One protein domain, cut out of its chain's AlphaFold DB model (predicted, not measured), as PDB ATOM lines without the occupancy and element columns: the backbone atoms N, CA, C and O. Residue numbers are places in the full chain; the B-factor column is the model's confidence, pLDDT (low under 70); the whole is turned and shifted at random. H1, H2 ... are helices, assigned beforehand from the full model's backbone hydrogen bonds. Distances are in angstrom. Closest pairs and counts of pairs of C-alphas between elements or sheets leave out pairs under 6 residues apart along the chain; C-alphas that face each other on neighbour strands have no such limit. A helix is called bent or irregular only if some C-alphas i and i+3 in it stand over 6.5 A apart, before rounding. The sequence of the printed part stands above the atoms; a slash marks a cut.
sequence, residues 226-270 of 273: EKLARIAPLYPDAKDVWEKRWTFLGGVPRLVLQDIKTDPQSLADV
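What this domain is: This is residues 226 to 270 of the 273 residues of an uncharacterized protein of Phytophthora cactorum (UniProt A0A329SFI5). Two short helices, H2 and H3, fold back on each other as a small helical hairpin in the middle, with H1 towards one end of the longest axis and H4 towards the other. H4 packs on H2, while H1 is only loosely placed near H2 and H3. The printed part has 45 residues with four named helices, H1, H2, H3 and H4 in chain order, and no named strand; its class is all helix. It is compact, with a radius of gyration of the C-alphas of 9.5 A, and spans 27 by 19 by 14 A.

How they stand to each other: H1, residues 226 to 234, is close but not clearly touching to H2, residues 242 to 249; their closest C-alphas, of Ala 232 and Trp 242, are 7.3 A apart. H1 is also close but not clearly touching to H3, residues 253 to 258, with closest C-alphas of Ala 232 and Leu 257 at 6.7 A, and runs the same way at a shallow tilt of 17 degrees. H2 and H3 touch and form a hairpin, opposite ways at a steep tilt of 40 degrees; their closest C-alphas, of Arg 245 and Val 256, are 5.5 A apart. H2 touches H4, residues 264 to 270, the same way at a shallow tilt of 24 degrees, with closest C-alphas of Arg 245 and Pro 264 at 6.4 A. H1 and H4 are apart; H3 and H4 are only just apart, at 8.1 A. Each O i to N i+4 pair is within hydrogen-bond range in H2 and H3, against 2 of 3 in H4 and 2 of 5 in H1, where 4 of 6 O i to N i+3 pairs are.

Where its parts are: H1 begins at C-alpha 226 (41.728, -20.409, -40.851) and is 14.2 A long; it is irregular, with C-alphas 230 and 233 7.1 A apart. H2 measures 9.7 A and H3 7.2 A. H4, 10.5 A, ends at C-alpha 270 (52.754, -1.865, -54.542).

The domain as a whole: The C-alphas farthest apart, of Pro 233 and Asp 269, are 27.7 A apart. The printed part has no cut and no long link. Its mean pLDDT is 87.2; residues 265 and 267 to 270 are under 70.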
ATOM      1  N   GLU A 226      42.349 -19.928 -42.092       95.56
ATOM      2  CA  GLU A 226      41.728 -20.409 -40.851       95.56
ATOM      3  C   GLU A 226      42.129 -19.537 -39.660       95.56
ATOM      4  O   GLU A 226      41.305 -19.198 -38.813       95.56
ATOM      5  N   LYS A 227      43.405 -19.131 -39.597       95.25
ATOM      6  CA  LYS A 227      43.890 -18.239 -38.538       95.25
ATOM      7  C   LYS A 227      43.264 -16.852 -38.657       95.25
ATOM      8  O   LYS A 227      42.915 -16.276 -37.632       95.25
ATOM      9  N   LEU A 228      43.110 -16.320 -39.874       95.19
ATOM     10  CA  LEU A 228      42.400 -15.055 -40.071       95.19
ATOM     11  C   LEU A 228      40.924 -15.171 -39.705       95.19
ATOM     12  O   LEU A 228      40.422 -14.300 -39.004       95.19
ATOM     13  N   ALA A 229      40.257 -16.258 -40.100       95.56
ATOM     14  CA  ALA A 229      38.860 -16.509 -39.764       95.56
ATOM     15  C   ALA A 229      38.619 -16.468 -38.246       95.56
ATOM     16  O   ALA A 229      37.596 -15.962 -37.801       95.56
ATOM     17  N   ARG A 230      39.586 -16.928 -37.433       95.19
ATOM     18  CA  ARG A 230      39.494 -16.840 -35.965       95.19
ATOM     19  C   ARG A 230      39.494 -15.411 -35.424       95.19
ATOM     20  O   ARG A 230      38.868 -15.167 -34.399       95.19
ATOM     21  N   ILE A 231      40.205 -14.482 -36.065       95.38
ATOM     22  CA  ILE A 231      40.294 -13.087 -35.604       95.38
ATOM     23  C   ILE A 231      39.327 -12.153 -36.338       95.38
ATOM     24  O   ILE A 231      39.047 -11.076 -35.825       95.38
ATOM     25  N   ALA A 232      38.798 -12.545 -37.500       95.31
ATOM     26  CA  ALA A 232      37.897 -11.728 -38.310       95.31
ATOM     27  C   ALA A 232      36.658 -11.215 -37.544       95.31
ATOM     28  O   ALA A 232      36.350 -10.034 -37.695       95.31
ATOM     29  N   PRO A 233      36.004 -11.993 -36.650       94.75
ATOM     30  CA  PRO A 233      34.888 -11.490 -35.842       94.75
ATOM     31  C   PRO A 233      35.242 -10.304 -34.937       94.75
ATOM     32  O   PRO A 233      34.356  -9.553 -34.541       94.75
ATOM     33  N   LEU A 234      36.527 -10.106 -34.618       94.00
ATOM     34  CA  LEU A 234      36.984  -8.938 -33.865       94.00
ATOM     35  C   LEU A 234      36.975  -7.659 -34.711       94.00
ATOM     36  O   LEU A 234      37.124  -6.581 -34.153       94.00
ATOM     37  N   TYR A 235      36.813  -7.747 -36.033       94.06
ATOM     38  CA  TYR A 235      36.829  -6.621 -36.968       94.06
ATOM     39  C   TYR A 235      35.480  -6.503 -37.693       94.06
ATOM     40  O   TYR A 235      35.368  -6.948 -38.836       94.06
ATOM     41  N   PRO A 236      34.460  -5.889 -37.057       91.38
ATOM     42  CA  PRO A 236      33.119  -5.763 -37.631       91.38
ATOM     43  C   PRO A 236      33.116  -5.135 -39.024       91.38
ATOM     44  O   PRO A 236      32.431  -5.627 -39.913       91.38
ATOM     45  N   ASP A 237      33.950  -4.118 -39.239       91.81
ATOM     46  CA  ASP A 237      33.998  -3.394 -40.510       91.81
ATOM     47  C   ASP A 237      34.554  -4.247 -41.668       91.81
ATOM     48  O   ASP A 237      34.331  -3.944 -42.838       91.81
ATOM     49  N   ALA A 238      35.271  -5.333 -41.359       92.44
ATOM     50  CA  ALA A 238      35.799  -6.273 -42.345       92.44
ATOM     51  C   ALA A 238      34.916  -7.520 -42.525       92.44
ATOM     52  O   ALA A 238      35.211  -8.348 -43.389       92.44
ATOM     53  N   LYS A 239      33.851  -7.677 -41.724       89.75
ATOM     54  CA  LYS A 239      33.060  -8.915 -41.599       89.75
ATOM     55  C   LYS A 239      32.597  -9.482 -42.942       89.75
ATOM     56  O   LYS A 239      32.739 -10.680 -43.164       89.75
ATOM     57  N   ASP A 240      32.112  -8.625 -43.833       90.25
ATOM     58  CA  ASP A 240      31.498  -9.054 -45.095       90.25
ATOM     59  C   ASP A 240      32.485  -9.072 -46.275       90.25
ATOM     60  O   ASP A 240      32.155  -9.526 -47.369       90.25
ATOM     61  N   VAL A 241      33.714  -8.580 -46.074       92.75
ATOM     62  CA  VAL A 241      34.690  -8.373 -47.159       92.75
ATOM     63  C   VAL A 241      36.009  -9.113 -46.964       92.75
ATOM     64  O   VAL A 241      36.744  -9.294 -47.937       92.75
ATOM     65  N   TRP A 242      36.333  -9.558 -45.746       94.94
ATOM     66  CA  TRP A 242      37.658 -10.099 -45.431       94.94
ATOM     67  C   TRP A 242      38.009 -11.344 -46.252       94.94
ATOM     68  O   TRP A 242      39.165 -11.494 -46.634       94.94
ATOM     69  N   GLU A 243      37.041 -12.206 -46.578       94.94
ATOM     70  CA  GLU A 243      37.292 -13.406 -47.390       94.94
ATOM     71  C   GLU A 243      37.713 -13.049 -48.813       94.94
ATOM     72  O   GLU A 243      38.693 -13.580 -49.332       94.94
ATOM     73  N   LYS A 244      37.013 -12.091 -49.430       92.00
ATOM     74  CA  LYS A 244      37.379 -11.585 -50.753       92.00
ATOM     75  C   LYS A 244      38.748 -10.910 -50.697       92.00
ATOM     76  O   LYS A 244      39.593 -11.184 -51.542       92.00
ATOM     77  N   ARG A 245      38.990 -10.068 -49.685       92.81
ATOM     78  CA  ARG A 245      40.282  -9.389 -49.485       92.81
ATOM     79  C   ARG A 245      41.422 -10.385 -49.283       92.81
ATOM     80  O   ARG A 245      42.482 -10.188 -49.859       92.81
ATOM     81  N   TRP A 246      41.205 -11.463 -48.532       93.44
ATOM     82  CA  TRP A 246      42.173 -12.546 -48.355       93.44
ATOM     83  C   TRP A 246      42.601 -13.164 -49.687       93.44
ATOM     84  O   TRP A 246      43.788 -13.386 -49.895       93.44
ATOM     85  N   THR A 247      41.664 -13.403 -50.605       91.12
ATOM     86  CA  THR A 247      41.980 -13.979 -51.922       91.12
ATOM     87  C   THR A 247      42.948 -13.106 -52.727       91.12
ATOM     88  O   THR A 247      43.781 -13.645 -53.447       91.12
ATOM     89  N   PHE A 248      42.877 -11.778 -52.582       88.00
ATOM     90  CA  PHE A 248      43.750 -10.838 -53.300       88.00
ATOM     91  C   PHE A 248      45.030 -10.475 -52.535       88.00
ATOM     92  O   PHE A 248      46.100 -10.386 -53.124       88.00
ATOM     93  N   LEU A 249      44.927 -10.254 -51.224       89.50
ATOM     94  CA  LEU A 249      45.995  -9.701 -50.376       89.50
ATOM     95  C   LEU A 249      46.750 -10.781 -49.590       89.50
ATOM     96  O   LEU A 249      47.789 -10.514 -48.980       89.50
ATOM     97  N   GLY A 250      46.209 -11.998 -49.565       91.50
ATOM     98  CA  GLY A 250      46.764 -13.144 -48.869       91.50
ATOM     99  C   GLY A 250      46.931 -12.933 -47.364       91.50
ATOM    100  O   GLY A 250      46.137 -12.293 -46.678       91.50
ATOM    101  N   GLY A 251      48.028 -13.500 -46.870       93.81
ATOM    102  CA  GLY A 251      48.428 -13.722 -45.483       93.81
ATOM    103  C   GLY A 251      48.501 -12.568 -44.484       93.81
ATOM    104  O   GLY A 251      49.062 -12.809 -43.417       93.81
ATOM    105  N   VAL A 252      48.068 -11.342 -44.795       94.56
ATOM    106  CA  VAL A 252      48.471 -10.124 -44.060       94.56
ATOM    107  C   VAL A 252      47.282  -9.483 -43.319       94.56
ATOM    108  O   VAL A 252      46.534  -8.706 -43.918       94.56
ATOM    109  N   PRO A 253      47.106  -9.728 -42.001       94.44
ATOM    110  CA  PRO A 253      45.924  -9.291 -41.254       94.44
ATOM    111  C   PRO A 253      45.644  -7.798 -41.331       94.44
ATOM    112  O   PRO A 253      44.488  -7.407 -41.433       94.44
ATOM    113  N   ARG A 254      46.682  -6.952 -41.289       93.12
ATOM    114  CA  ARG A 254      46.481  -5.500 -41.337       93.12
ATOM    115  C   ARG A 254      45.796  -5.070 -42.636       93.12
ATOM    116  O   ARG A 254      44.874  -4.271 -42.576       93.12
ATOM    117  N   LEU A 255      46.189  -5.638 -43.775       92.38
ATOM    118  CA  LEU A 255      45.602  -5.308 -45.080       92.38
ATOM    119  C   LEU A 255      44.213  -5.938 -45.276       92.38
ATOM    120  O   LEU A 255      43.350  -5.374 -45.950       92.38
ATOM    121  N   VAL A 256      43.990  -7.116 -44.685       94.19
ATOM    122  CA  VAL A 256      42.731  -7.861 -44.830       94.19
ATOM    123  C   VAL A 256      41.638  -7.356 -43.882       94.19
ATOM    124  O   VAL A 256      40.481  -7.300 -44.284       94.19
ATOM    125  N   LEU A 257      41.986  -6.997 -42.641       93.94
ATOM    126  CA  LEU A 257      41.024  -6.767 -41.553       93.94
ATOM    127  C   LEU A 257      41.015  -5.344 -40.980       93.94
ATOM    128  O   LEU A 257      40.038  -4.973 -40.338       93.94
ATOM    129  N   GLN A 258      42.091  -4.566 -41.140       89.88
ATOM    130  CA  GLN A 258      42.198  -3.230 -40.531       89.88
ATOM    131  C   GLN A 258      42.124  -2.120 -41.573       89.88
ATOM    132  O   GLN A 258      41.320  -1.201 -41.447       89.88
ATOM    133  N   ASP A 259      42.934  -2.220 -42.622       87.19
ATOM    134  CA  ASP A 259      42.900  -1.296 -43.745       87.19
ATOM    135  C   ASP A 259      41.840  -1.733 -44.754       87.19
ATOM    136  O   ASP A 259      42.131  -2.277 -45.816       87.19
ATOM    137  N   ILE A 260      40.580  -1.543 -44.377       85.19
ATOM    138  CA  ILE A 260      39.433  -1.855 -45.234       85.19
ATOM    139  C   ILE A 260      39.113  -0.740 -46.237       85.19
ATOM    140  O   ILE A 260      38.343  -0.969 -47.164       85.19
ATOM    141  N   LYS A 261      39.682   0.459 -46.043       81.31
ATOM    142  CA  LYS A 261      39.386   1.646 -46.856       81.31
ATOM    143  C   LYS A 261      40.186   1.659 -48.153       81.31
ATOM    144  O   LYS A 261      39.694   2.176 -49.151       81.31
ATOM    145  N   THR A 262      41.389   1.089 -48.142       79.81
ATOM    146  CA  THR A 262      42.217   1.003 -49.342       79.81
ATOM    147  C   THR A 262      41.738  -0.133 -50.243       79.81
ATOM    148  O   THR A 262      41.476  -1.258 -49.783       79.81
ATOM    149  N   ASP A 263      41.619   0.167 -51.535       77.75
ATOM    150  CA  ASP A 263      41.220  -0.799 -52.548       77.75
ATOM    151  C   ASP A 263      42.248  -1.948 -52.637       77.75
ATOM    152  O   ASP A 263      43.448  -1.684 -52.775       77.75
ATOM    153  N   PRO A 264      41.825  -3.224 -52.557       74.00
ATOM    154  CA  PRO A 264      42.740  -4.358 -52.600       74.00
ATOM    155  C   PRO A 264      43.621  -4.424 -53.850       74.00
ATOM    156  O   PRO A 264      44.751  -4.895 -53.742       74.00
ATOM    157  N   GLN A 265      43.134  -3.979 -55.017       69.62
ATOM    158  CA  GLN A 265      43.926  -4.034 -56.253       69.62
ATOM    159  C   GLN A 265      45.080  -3.034 -56.177       69.62
ATOM    160  O   GLN A 265      46.229  -3.408 -56.399       69.62
ATOM    161  N   SER A 266      44.806  -1.816 -55.699       70.38
ATOM    162  CA  SER A 266      45.848  -0.802 -55.482       70.38
ATOM    163  C   SER A 266      46.951  -1.224 -54.494       70.38
ATOM    164  O   SER A 266      48.091  -0.786 -54.621       70.38
ATOM    165  N   LEU A 267      46.648  -2.097 -53.524       63.81
ATOM    166  CA  LEU A 267      47.625  -2.623 -52.560       63.81
ATOM    167  C   LEU A 267      48.483  -3.760 -53.128       63.81
ATOM    168  O   LEU A 267      49.626  -3.931 -52.699       63.81
ATOM    169  N   ALA A 268      47.943  -4.542 -54.066       58.59
ATOM    170  CA  ALA A 268      48.668  -5.630 -54.717       58.59
ATOM    171  C   ALA A 268      49.769  -5.094 -55.653       58.59
ATOM    172  O   ALA A 268      50.869  -5.646 -55.687       58.59
ATOM    173  N   ASP A 269      49.511  -3.965 -56.318       51.47
ATOM    174  CA  ASP A 269      50.438  -3.344 -57.274       51.47
ATOM    175  C   ASP A 269      51.683  -2.720 -56.614       51.47
ATOM    176  O   ASP A 269      52.726  -2.561 -57.249       51.47
ATOM    177  N   VAL A 270      51.618  -2.408 -55.314       51.78
ATOM    178  CA  VAL A 270      52.754  -1.865 -54.542       51.78
ATOM    179  C   VAL A 270      53.770  -2.958 -54.168       51.78
ATOM    180  O   VAL A 270      54.913  -2.649 -53.845       51.78
TER     181      VAL A 270